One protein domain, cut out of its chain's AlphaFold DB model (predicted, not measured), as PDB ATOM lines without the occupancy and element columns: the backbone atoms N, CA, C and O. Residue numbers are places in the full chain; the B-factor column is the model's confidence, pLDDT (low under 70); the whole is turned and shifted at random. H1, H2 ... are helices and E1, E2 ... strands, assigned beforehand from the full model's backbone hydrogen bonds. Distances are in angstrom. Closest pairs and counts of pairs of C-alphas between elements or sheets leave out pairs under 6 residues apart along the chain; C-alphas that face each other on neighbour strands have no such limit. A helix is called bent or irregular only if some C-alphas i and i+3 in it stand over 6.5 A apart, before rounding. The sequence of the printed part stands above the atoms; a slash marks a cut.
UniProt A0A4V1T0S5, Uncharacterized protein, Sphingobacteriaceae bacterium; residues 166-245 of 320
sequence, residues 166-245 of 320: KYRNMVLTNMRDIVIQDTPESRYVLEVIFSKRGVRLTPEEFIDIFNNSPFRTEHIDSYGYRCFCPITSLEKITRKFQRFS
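Overview. This is residues 166 to 245 of the 320 residues of an uncharacterized protein of Sphingobacteriaceae bacterium (UniProt A0A4V1T0S5). A two-strand ribbon, E1 and E2, lies between H1 at one end of the long axis and H2 at the other. H3 packs on E1, H5 packs on the first part of H2, and a long loop after H3 reaches back toward the H1 end. The 80 printed residues run H1, E1, H2, H3, H4, H5, E2, mostly helix, with E1 and E2 antiparallel. The whole is compact, radius of gyration of the C-alphas 13.3 A, spanning 38 by 26 by 22 A.

Along the chain. H1, residues 166 to 176, starts at C-alpha (-18.803, -9.331, -63.791) and is 15.4 A long. E1 is residues 178 to 180. H2, residues 184 to 197, is 20.0 A long, and H3, residues 203 to 212, 13.9 A. H4 is residues 230 to 233 and H5 residues 236 to 241. E2, residues 242 to 244, ends at C-alpha (-17.847, -3.053, -44.037).

Arrangement. H1 is close to but not clearly touching H4, the closest C-alphas, of Met 175 and Ile 231, being 7.2 A apart. H1 is apart from H2, H3 and H5. Between E1 and E2, N 179 and O 243 are 2.9 A apart, within hydrogen-bond range. The closest C-alphas of E1 and H3, of Val 179 and Asn 211, are 5.2 A apart. H2 touches H3 with residues 187 to 191 alone, about perpendicular at 77 degrees; the closest C-alphas, of Arg 187 and Pro 203, are 5.2 A apart. H2 touches H5 with residues 186 to 190 alone, at a shallow tilt of 24 degrees, opposite ways; the closest C-alphas, of Ser 186 and Phe 241, are 6.3 A apart. Every O i to N i+4 pair is within range in H1, H2 and H3; H4 is too short for one; H5 has 0 of 2, and 2 of 3 O i to N i+3 pairs. H5 is only just irregular, C-alphas 237 and 240 being 6.8 A apart.

Size, cuts and confidence. The two farthest C-alphas, of Lys 166 and Ser 195, are 39.1 A apart. The printed part has no cut. The link from H3 to H4, 17 residues, is long. pLDDT is under 70 at residues 166 to 168, 214 to 217 and 219 to 228.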
ATOM      1  N   LYS A 166     -19.999  -9.242 -64.636       59.91
ATOM      2  CA  LYS A 166     -18.803  -9.331 -63.791       59.91
ATOM      3  C   LYS A 166     -18.688  -8.152 -62.816       59.91
ATOM      4  O   LYS A 166     -18.462  -8.365 -61.631       59.91
ATOM      5  N   TYR A 167     -18.837  -6.922 -63.305       58.81
ATOM      6  CA  TYR A 167     -18.720  -5.716 -62.484       58.81
ATOM      7  C   TYR A 167     -19.954  -5.514 -61.609       58.81
ATOM      8  O   TYR A 167     -19.821  -5.105 -60.460       58.81
ATOM      9  N   ARG A 168     -21.147  -5.856 -62.107       64.38
ATOM     10  CA  ARG A 168     -22.371  -5.807 -61.301       64.38
ATOM     11  C   ARG A 168     -22.318  -6.792 -60.135       64.38
ATOM     12  O   ARG A 168     -22.605  -6.399 -59.013       64.38
ATOM     13  N   ASN A 169     -21.896  -8.029 -60.381       71.88
ATOM     14  CA  ASN A 169     -21.727  -9.047 -59.347       71.88
ATOM     15  C   ASN A 169     -20.643  -8.651 -58.341       71.88
ATOM     16  O   ASN A 169     -20.814  -8.888 -57.152       71.88
ATOM     17  N   MET A 170     -19.568  -7.999 -58.795       73.25
ATOM     18  CA  MET A 170     -18.550  -7.432 -57.908       73.25
ATOM     19  C   MET A 170     -19.140  -6.342 -57.000       73.25
ATOM     20  O   MET A 170     -18.969  -6.405 -55.791       73.25
ATOM     21  N   VAL A 171     -19.892  -5.383 -57.555       72.56
ATOM     22  CA  VAL A 171     -20.556  -4.327 -56.767       72.56
ATOM     23  C   VAL A 171     -21.583  -4.915 -55.798       72.56
ATOM     24  O   VAL A 171     -21.624  -4.505 -54.646       72.56
ATOM     25  N   LEU A 172     -22.385  -5.887 -56.239       76.94
ATOM     26  CA  LEU A 172     -23.349  -6.595 -55.395       76.94
ATOM     27  C   LEU A 172     -22.669  -7.336 -54.245       76.94
ATOM     28  O   LEU A 172     -23.145  -7.256 -53.121       76.94
ATOM     29  N   THR A 173     -21.551  -8.010 -54.517       79.44
ATOM     30  CA  THR A 173     -20.756  -8.694 -53.488       79.44
ATOM     31  C   THR A 173     -20.275  -7.688 -52.447       79.44
ATOM     32  O   THR A 173     -20.632  -7.820 -51.286       79.44
ATOM     33  N   ASN A 174     -19.639  -6.597 -52.877       78.31
ATOM     34  CA  ASN A 174     -19.159  -5.560 -51.958       78.31
ATOM     35  C   ASN A 174     -20.301  -4.867 -51.191       78.31
ATOM     36  O   ASN A 174     -20.122  -4.427 -50.062       78.31
ATOM     37  N   MET A 175     -21.489  -4.736 -51.794       81.50
ATOM     38  CA  MET A 175     -22.672  -4.240 -51.090       81.50
ATOM     39  C   MET A 175     -23.160  -5.251 -50.043       81.50
ATOM     40  O   MET A 175     -23.590  -4.846 -48.974       81.50
ATOM     41  N   ARG A 176     -23.095  -6.563 -50.286       81.38
ATOM     42  CA  ARG A 176     -23.473  -7.567 -49.270       81.38
ATOM     43  C   ARG A 176     -22.594  -7.497 -48.028       81.38
ATOM     44  O   ARG A 176     -23.094  -7.757 -46.938       81.38
ATOM     45  N   ASP A 177     -21.353  -7.070 -48.192       84.88
ATOM     46  CA  ASP A 177     -20.409  -6.935 -47.090       84.88
ATOM     47  C   ASP A 177     -20.697  -5.709 -46.216       84.88
ATOM     48  O   ASP A 177     -20.102  -5.571 -45.157       84.88
ATOM     49  N   ILE A 178     -21.624  -4.820 -46.595       88.56
ATOM     50  CA  ILE A 178     -22.006  -3.686 -45.748       88.56
ATOM     51  C   ILE A 178     -23.041  -4.117 -44.699       88.56
ATOM     52  O   ILE A 178     -24.060  -4.750 -45.012       88.56
ATOM     53  N   VAL A 179     -22.788  -3.700 -43.458       92.19
ATOM     54  CA  VAL A 179     -23.598  -3.923 -42.251       92.19
ATOM     55  C   VAL A 179     -23.969  -2.594 -41.590       92.19
ATOM     56  O   VAL A 179     -23.348  -1.564 -41.850       92.19
ATOM     57  N   ILE A 180     -24.992  -2.600 -40.735       92.94
ATOM     58  CA  ILE A 180     -25.312  -1.492 -39.826       92.94
ATOM     59  C   ILE A 180     -24.694  -1.801 -38.464       92.94
ATOM     60  O   ILE A 180     -24.946  -2.863 -37.890       92.94
ATOM     61  N   GLN A 181     -23.908  -0.863 -37.941       93.75
ATOM     62  CA  GLN A 181     -23.365  -0.936 -36.592       93.75
ATOM     63  C   GLN A 181     -24.496  -0.800 -35.570       93.75
ATOM     64  O   GLN A 181     -25.242   0.178 -35.595       93.75
ATOM     65  N   ASP A 182     -24.595  -1.768 -34.663       94.00
ATOM     66  CA  ASP A 182     -25.632  -1.801 -33.641       94.00
ATOM     67  C   ASP A 182     -25.255  -0.941 -32.422       94.00
ATOM     68  O   ASP A 182     -24.668  -1.416 -31.450       94.00
ATOM     69  N   THR A 183     -25.561   0.358 -32.493       94.50
ATOM     70  CA  THR A 183     -25.365   1.314 -31.386       94.50
ATOM     71  C   THR A 183     -26.687   1.933 -30.921       94.50
ATOM     72  O   THR A 183     -27.639   1.993 -31.711       94.50
ATOM     73  N   PRO A 184     -26.768   2.477 -29.687       96.56
ATOM     74  CA  PRO A 184     -27.956   3.196 -29.215       96.56
ATOM     75  C   PRO A 184     -28.414   4.308 -30.172       96.56
ATOM     76  O   PRO A 184     -29.607   4.473 -30.425       96.56
ATOM     77  N   GLU A 185     -27.471   5.038 -30.770       95.38
ATOM     78  CA  GLU A 185     -27.754   6.111 -31.726       95.38
ATOM     79  C   GLU A 185     -28.337   5.577 -33.037       95.38
ATOM     80  O   GLU A 185     -29.240   6.197 -33.607       95.38
ATOM     81  N   SER A 186     -27.834   4.440 -33.526       94.81
ATOM     82  CA  SER A 186     -28.351   3.799 -34.738       94.81
ATOM     83  C   SER A 186     -29.794   3.318 -34.543       94.81
ATOM     84  O   SER A 186     -30.650   3.578 -35.394       94.81
ATOM     85  N   ARG A 187     -30.089   2.718 -33.379       96.50
ATOM     86  CA  ARG A 187     -31.420   2.226 -33.002       96.50
ATOM     87  C   ARG A 187     -32.422   3.362 -32.900       96.50
ATOM     88  O   ARG A 187     -33.484   3.283 -33.505       96.50
ATOM     89  N   TYR A 188     -32.041   4.453 -32.236       96.06
ATOM     90  CA  TYR A 188     -32.873   5.649 -32.136       96.06
ATOM     91  C   TYR A 188     -33.213   6.234 -33.515       96.06
ATOM     92  O   TYR A 188     -34.362   6.575 -33.797       96.06
ATOM     93  N   VAL A 189     -32.232   6.326 -34.422       95.81
ATOM     94  CA  VAL A 189     -32.485   6.823 -35.784       95.81
ATOM     95  C   VAL A 189     -33.449   5.909 -36.546       95.81
ATOM     96  O   VAL A 189     -34.351   6.412 -37.219       95.81
ATOM     97  N   LEU A 190     -33.294   4.589 -36.434       94.75
ATOM     98  CA  LEU A 190     -34.202   3.622 -37.056       94.75
ATOM     99  C   LEU A 190     -35.608   3.685 -36.456       94.75
ATOM    100  O   LEU A 190     -36.578   3.695 -37.209       94.75
ATOM    101  N   GLU A 191     -35.734   3.823 -35.137       95.19
ATOM    102  CA  GLU A 191     -37.016   3.969 -34.441       95.19
ATOM    103  C   GLU A 191     -37.796   5.193 -34.940       95.19
ATOM    104  O   GLU A 191     -38.992   5.106 -35.241       95.19
ATOM    105  N   VAL A 192     -37.110   6.328 -35.126       94.44
ATOM    106  CA  VAL A 192     -37.706   7.546 -35.693       94.44
ATOM    107  C   VAL A 192     -38.187   7.312 -37.130       94.44
ATOM    108  O   VAL A 192     -39.267   7.780 -37.506       94.44
ATOM    109  N   ILE A 193     -37.414   6.593 -37.949       93.25
ATOM    110  CA  ILE A 193     -37.791   6.258 -39.332       93.25
ATOM    111  C   ILE A 193     -39.000   5.310 -39.345       93.25
ATOM    112  O   ILE A 193     -39.945   5.527 -40.109       93.25
ATOM    113  N   PHE A 194     -38.996   4.279 -38.502       93.00
ATOM    114  CA  PHE A 194     -40.049   3.265 -38.433       93.00
ATOM    115  C   PHE A 194     -41.365   3.856 -37.957       93.00
ATOM    116  O   PHE A 194     -42.393   3.630 -38.599       93.00
ATOM    117  N   SER A 195     -41.315   4.705 -36.930       90.50
ATOM    118  CA  SER A 195     -42.472   5.449 -36.431       90.50
ATOM    119  C   SER A 195     -43.109   6.315 -37.520       90.50
ATOM    120  O   SER A 195     -44.327   6.318 -37.678       90.50
ATOM    121  N   LYS A 196     -42.296   6.997 -38.341       90.50
ATOM    122  CA  LYS A 196     -42.793   7.816 -39.462       90.50
ATOM    123  C   LYS A 196     -43.421   6.991 -40.587       90.50
ATOM    124  O   LYS A 196     -44.298   7.490 -41.286       90.50
ATOM    125  N   ARG A 197     -42.942   5.764 -40.803       86.12
ATOM    126  CA  ARG A 197     -43.338   4.899 -41.927       86.12
ATOM    127  C   ARG A 197     -44.338   3.804 -41.543       86.12
ATOM    128  O   ARG A 197     -44.732   3.030 -42.411       86.12
ATOM    129  N   GLY A 198     -44.742   3.721 -40.274       86.62
ATOM    130  CA  GLY A 198     -45.648   2.680 -39.775       86.62
ATOM    131  C   GLY A 198     -45.053   1.267 -39.835       86.62
ATOM    132  O   GLY A 198     -45.786   0.297 -40.033       86.62
ATOM    133  N   VAL A 199     -43.729   1.141 -39.711       86.44
ATOM    134  CA  VAL A 199     -43.033  -0.155 -39.711       86.44
ATOM    135  C   VAL A 199     -43.213  -0.821 -38.344       86.44
ATOM    136  O   VAL A 199     -43.048  -0.174 -37.318       86.44
ATOM    137  N   ARG A 200     -43.568  -2.114 -38.333       87.75
ATOM    138  CA  ARG A 200     -43.863  -2.882 -37.104       87.75
ATOM    139  C   ARG A 200     -42.657  -3.598 -36.484       87.75
ATOM    140  O   ARG A 200     -42.817  -4.209 -35.438       87.75
ATOM    141  N   LEU A 201     -41.503  -3.573 -37.148       88.56
ATOM    142  CA  LEU A 201     -40.265  -4.177 -36.652       88.56
ATOM    143  C   LEU A 201     -39.606  -3.266 -35.618       88.56
ATOM    144  O   LEU A 201     -39.646  -2.043 -35.763       88.56
ATOM    145  N   THR A 202     -38.955  -3.860 -34.623       93.25
ATOM    146  CA  THR A 202     -38.033  -3.128 -33.746       93.25
ATOM    147  C   THR A 202     -36.728  -2.795 -34.487       93.25
ATOM    148  O   THR A 202     -36.368  -3.485 -35.450       93.25
ATOM    149  N   PRO A 203     -36.001  -1.735 -34.086       94.06
ATOM    150  CA  PRO A 203     -34.680  -1.432 -34.633       94.06
ATOM    151  C   PRO A 203     -33.707  -2.612 -34.559       94.06
ATOM    152  O   PRO A 203     -33.021  -2.890 -35.538       94.06
ATOM    153  N   GLU A 204     -33.690  -3.332 -33.438       94.69
ATOM    154  CA  GLU A 204     -32.849  -4.506 -33.206       94.69
ATOM    155  C   GLU A 204     -33.170  -5.641 -34.183       94.69
ATOM    156  O   GLU A 204     -32.267  -6.155 -34.840       94.69
ATOM    157  N   GLU A 205     -34.452  -5.988 -34.341       91.56
ATOM    158  CA  GLU A 205     -34.881  -7.001 -35.314       91.56
ATOM    159  C   GLU A 205     -34.506  -6.594 -36.740       91.56
ATOM    160  O   GLU A 205     -34.090  -7.429 -37.541       91.56
ATOM    161  N   PHE A 206     -34.630  -5.311 -37.080       91.50
ATOM    162  CA  PHE A 206     -34.241  -4.837 -38.400       91.50
ATOM    163  C   PHE A 206     -32.733  -4.925 -38.635       91.50
ATOM    164  O   PHE A 206     -32.331  -5.353 -39.713       91.50
ATOM    165  N   ILE A 207     -31.909  -4.514 -37.666       92.56
ATOM    166  CA  ILE A 207     -30.446  -4.594 -37.775       92.56
ATOM    167  C   ILE A 207     -30.016  -6.056 -37.910       92.56
ATOM    168  O   ILE A 207     -29.209  -6.363 -38.785       92.56
ATOM    169  N   ASP A 208     -30.595  -6.958 -37.115       90.25
ATOM    170  CA  ASP A 208     -30.319  -8.393 -37.199       90.25
ATOM    171  C   ASP A 208     -30.694  -8.958 -38.577       90.25
ATOM    172  O   ASP A 208     -29.862  -9.563 -39.253       90.25
ATOM    173  N   ILE A 209     -31.901  -8.663 -39.074       87.69
ATOM    174  CA  ILE A 209     -32.331  -9.070 -40.420       87.69
ATOM    175  C   ILE A 209     -31.419  -8.461 -41.494       87.69
ATOM    176  O   ILE A 209     -31.041  -9.143 -42.445       87.69
ATOM    177  N   PHE A 210     -31.058  -7.184 -41.383       88.12
ATOM    178  CA  PHE A 210     -30.230  -6.502 -42.375       88.12
ATOM    179  C   PHE A 210     -28.815  -7.090 -42.433       88.12
ATOM    180  O   PHE A 210     -28.310  -7.362 -43.524       88.12
ATOM    181  N   ASN A 211     -28.197  -7.317 -41.273       90.06
ATOM    182  CA  ASN A 211     -26.830  -7.816 -41.168       90.06
ATOM    183  C   ASN A 211     -26.750  -9.308 -41.510       90.06
ATOM    184  O   ASN A 211     -25.887  -9.702 -42.295       90.06
ATOM    185  N   ASN A 212     -27.682 -10.112 -40.987       84.31
ATOM    186  CA  ASN A 212     -27.564 -11.570 -40.943       84.31
ATOM    187  C   ASN A 212     -28.503 -12.320 -41.902       84.31
ATOM    188  O   ASN A 212     -28.408 -13.544 -41.997       84.31
ATOM    189  N   SER A 213     -29.405 -11.645 -42.632       79.88
ATOM    190  CA  SER A 213     -30.309 -12.349 -43.554       79.88
ATOM    191  C   SER A 213     -29.528 -13.064 -44.667       79.88
ATOM    192  O   SER A 213     -28.855 -12.405 -45.468       79.88
ATOM    193  N   PRO A 214     -29.690 -14.396 -44.815       69.75
ATOM    194  CA  PRO A 214     -29.122 -15.135 -45.941       69.75
ATOM    195  C   PRO A 214     -29.841 -14.820 -47.265       69.75
ATOM    196  O   PRO A 214     -29.364 -15.185 -48.339       69.75
ATOM    197  N   PHE A 215     -30.986 -14.132 -47.204       62.81
ATOM    198  CA  PHE A 215     -31.803 -13.750 -48.349       62.81
ATOM    199  C   PHE A 215     -31.846 -12.223 -48.459       62.81
ATOM    200  O   PHE A 215     -32.799 -11.576 -48.019       62.81
ATOM    201  N   ARG A 216     -30.808 -11.624 -49.054       68.00
ATOM    202  CA  ARG A 216     -30.838 -10.201 -49.418       68.00
ATOM    203  C   ARG A 216     -31.619 -10.031 -50.722       68.00
ATOM    204  O   ARG A 216     -31.271 -10.603 -51.755       68.00
ATOM    205  N   THR A 217     -32.704  -9.259 -50.673       65.31
ATOM    206  CA  THR A 217     -33.514  -8.914 -51.846       65.31
ATOM    207  C   THR A 217     -32.772  -7.902 -52.703       65.31
ATOM    208  O   THR A 217     -32.914  -6.690 -52.564       65.31
ATOM    209  N   GLU A 218     -31.968  -8.426 -53.615       73.94
ATOM    210  CA  GLU A 218     -31.356  -7.652 -54.680       73.94
ATOM    211  C   GLU A 218     -32.251  -7.736 -55.902       73.94
ATOM    212  O   GLU A 218     -32.559  -8.821 -56.398       73.94
ATOM    213  N   HIS A 219     -32.681  -6.584 -56.396       67.25
ATOM    214  CA  HIS A 219     -33.342  -6.528 -57.685       67.25
ATOM    215  C   HIS A 219     -32.632  -5.521 -58.563       67.25
ATOM    216  O   HIS A 219     -32.167  -4.474 -58.125       67.25
ATOM    217  N   ILE A 220     -32.524  -5.859 -59.832       63.38
ATOM    218  CA  ILE A 220     -32.091  -4.918 -60.849       63.38
ATOM    219  C   ILE A 220     -33.381  -4.341 -61.421       63.38
ATOM    220  O   ILE A 220     -34.349  -5.088 -61.601       63.38
ATOM    221  N   ASP A 221     -33.439  -3.028 -61.669       51.06
ATOM    222  CA  ASP A 221     -34.604  -2.486 -62.374       51.06
ATOM    223  C   ASP A 221     -34.842  -3.238 -63.686       51.06
ATOM    224  O   ASP A 221     -33.933  -3.806 -64.296       51.06
ATOM    225  N   SER A 222     -36.071  -3.145 -64.193       41.84
ATOM    226  CA  SER A 222     -36.447  -3.612 -65.536       41.84
ATOM    227  C   SER A 222     -35.592  -3.013 -66.660       41.84
ATOM    228  O   SER A 222     -35.707  -3.390 -67.826       41.84
ATOM    229  N   TYR A 223     -34.757  -2.045 -66.309       39.34
ATOM    230  CA  TYR A 223     -33.863  -1.327 -67.168       39.34
ATOM    231  C   TYR A 223     -32.439  -1.880 -67.187       39.34
ATOM    232  O   TYR A 223     -31.718  -1.521 -68.109       39.34
ATOM    233  N   GLY A 224     -32.030  -2.722 -66.236       49.47
ATOM    234  CA  GLY A 224     -30.691  -3.307 -66.199       49.47
ATOM    235  C   GLY A 224     -29.587  -2.363 -65.704       49.47
ATOM    236  O   GLY A 224     -28.416  -2.737 -65.728       49.47
ATOM    237  N   TYR A 225     -29.910  -1.146 -65.264       50.78
ATOM    238  CA  TYR A 225     -28.897  -0.130 -64.934       50.78
ATOM    239  C   TYR A 225     -28.823   0.188 -63.450       50.78
ATOM    240  O   TYR A 225     -27.764   0.598 -62.977       50.78
ATOM    241  N   ARG A 226     -29.923   0.029 -62.708       53.59
ATOM    242  CA  ARG A 226     -29.946   0.337 -61.279       53.59
ATOM    243  C   ARG A 226     -30.033  -0.953 -60.498       53.59
ATOM    244  O   ARG A 226     -30.979  -1.724 -60.638       53.59
ATOM    245  N   CYS A 227     -29.013  -1.165 -59.685       63.44
ATOM    246  CA  CYS A 227     -29.009  -2.192 -58.672       63.44
ATOM    247  C   CYS A 227     -29.725  -1.647 -57.436       63.44
ATOM    248  O   CYS A 227     -29.288  -0.652 -56.858       63.44
ATOM    249  N   PHE A 228     -30.808  -2.301 -57.040       67.62
ATOM    250  CA  PHE A 228     -31.495  -2.045 -55.789       67.62
ATOM    251  C   PHE A 228     -31.048  -3.104 -54.798       67.62
ATOM    252  O   PHE A 228     -31.416  -4.274 -54.881       67.62
ATOM    253  N   CYS A 229     -30.215  -2.658 -53.874       77.94
ATOM    254  CA  CYS A 229     -29.772  -3.405 -52.711       77.94
ATOM    255  C   CYS A 229     -30.418  -2.767 -51.469       77.94
ATOM    256  O   CYS A 229     -30.625  -1.545 -51.490       77.94
ATOM    257  N   PRO A 230     -30.694  -3.511 -50.379       78.12
ATOM    258  CA  PRO A 230     -31.184  -2.930 -49.126       78.12
ATOM    259  C   PRO A 230     -30.442  -1.649 -48.701       78.12
ATOM    260  O   PRO A 230     -31.077  -0.681 -48.294       78.12
ATOM    261  N   ILE A 231     -29.127  -1.576 -48.934       80.44
ATOM    262  CA  ILE A 231     -28.283  -0.394 -48.665       80.44
ATOM    263  C   ILE A 231     -28.726   0.847 -49.433       80.44
ATOM    264  O   ILE A 231     -28.782   1.943 -48.881       80.44
ATOM    265  N   THR A 232     -29.064   0.685 -50.711       73.44
ATOM    266  CA  THR A 232     -29.519   1.789 -51.567       73.44
ATOM    267  C   THR A 232     -30.930   2.266 -51.217       73.44
ATOM    268  O   THR A 232     -31.302   3.379 -51.582       73.44
ATOM    269  N   SER A 233     -31.711   1.441 -50.510       74.81
ATOM    270  CA  SER A 233     -33.084   1.744 -50.084       74.81
ATOM    271  C   SER A 233     -33.170   2.373 -48.689       74.81
ATOM    272  O   SER A 233     -34.228   2.888 -48.320       74.81
ATOM    273  N   LEU A 234     -32.080   2.353 -47.918       82.62
ATOM    274  CA  LEU A 234     -32.004   2.985 -46.606       82.62
ATOM    275  C   LEU A 234     -32.023   4.518 -46.703       82.62
ATOM    276  O   LEU A 234     -31.501   5.118 -47.646       82.62
ATOM    277  N   GLU A 235     -32.599   5.179 -45.695       85.19
ATOM    278  CA  GLU A 235     -32.566   6.643 -45.630       85.19
ATOM    279  C   GLU A 235     -31.132   7.158 -45.480       85.19
ATOM    280  O   GLU A 235     -30.333   6.586 -44.736       85.19
ATOM    281  N   LYS A 236     -30.816   8.286 -46.135       84.50
ATOM    282  CA  LYS A 236     -29.463   8.874 -46.134       84.50
ATOM    283  C   LYS A 236     -28.878   9.038 -44.725       84.50
ATOM    284  O   LYS A 236     -27.681   8.846 -44.549       84.50
ATOM    285  N   ILE A 237     -29.714   9.354 -43.733       87.50
ATOM    286  CA  ILE A 237     -29.304   9.547 -42.334       87.50
ATOM    287  C   ILE A 237     -28.690   8.292 -41.694       87.50
ATOM    288  O   ILE A 237     -27.912   8.406 -40.752       87.50
ATOM    289  N   THR A 238     -28.996   7.103 -42.219       89.25
ATOM    290  CA  THR A 238     -28.465   5.830 -41.708       89.25
ATOM    291  C   THR A 238     -27.039   5.534 -42.186       89.25
ATOM    292  O   THR A 238     -26.358   4.712 -41.582       89.25
ATOM    293  N   ARG A 239     -26.548   6.226 -43.228       87.50
ATOM    294  CA  ARG A 239     -25.245   5.950 -43.865       87.50
ATOM    295  C   ARG A 239     -24.062   6.055 -42.907       87.50
ATOM    296  O   ARG A 239     -23.139   5.264 -43.004       87.50
ATOM    297  N   LYS A 240     -24.112   6.979 -41.942       88.88
ATOM    298  CA  LYS A 240     -23.055   7.142 -40.926       88.88
ATOM    299  C   LYS A 240     -22.882   5.925 -40.007       88.88
ATOM    300  O   LYS A 240     -21.845   5.802 -39.361       88.88
ATOM    301  N   PHE A 241     -23.876   5.043 -39.945       92.38
ATOM    302  CA  PHE A 241     -23.840   3.807 -39.160       92.38
ATOM    303  C   PHE A 241     -23.499   2.580 -40.011       92.38
ATOM    304  O   PHE A 241     -23.437   1.479 -39.482       92.38
ATOM    305  N   GLN A 242     -23.313   2.746 -41.322       91.88
ATOM    306  CA  GLN A 242     -22.943   1.652 -42.211       91.88
ATOM    307  C   GLN A 242     -21.431   1.418 -42.152       91.88
ATOM    308  O   GLN A 242     -20.660   2.379 -42.065       91.88
ATOM    309  N   ARG A 243     -21.020   0.152 -42.183       91.19
ATOM    310  CA  ARG A 243     -19.624  -0.308 -42.122       91.19
ATOM    311  C   ARG A 243     -19.415  -1.479 -43.066       91.19
ATOM    312  O   ARG A 243     -20.395  -2.135 -43.416       91.19
ATOM    313  N   PHE A 244     -18.172  -1.758 -43.446       88.88
ATOM    314  CA  PHE A 244     -17.847  -3.053 -44.037       88.88
ATOM    315  C   PHE A 244     -17.785  -4.118 -42.934       88.88
ATOM    316  O   PHE A 244     -17.408  -3.842 -41.800       88.88
ATOM    317  N   SER A 245     -18.227  -5.334 -43.235       87.94
ATOM    318  CA  SER A 245     -18.325  -6.427 -42.261       87.94
ATOM    319  C   SER A 245     -16.960  -6.939 -41.803       87.94
ATOM    320  O   SER A 245     -16.845  -7.447 -40.690       87.94
TER     321      SER A 245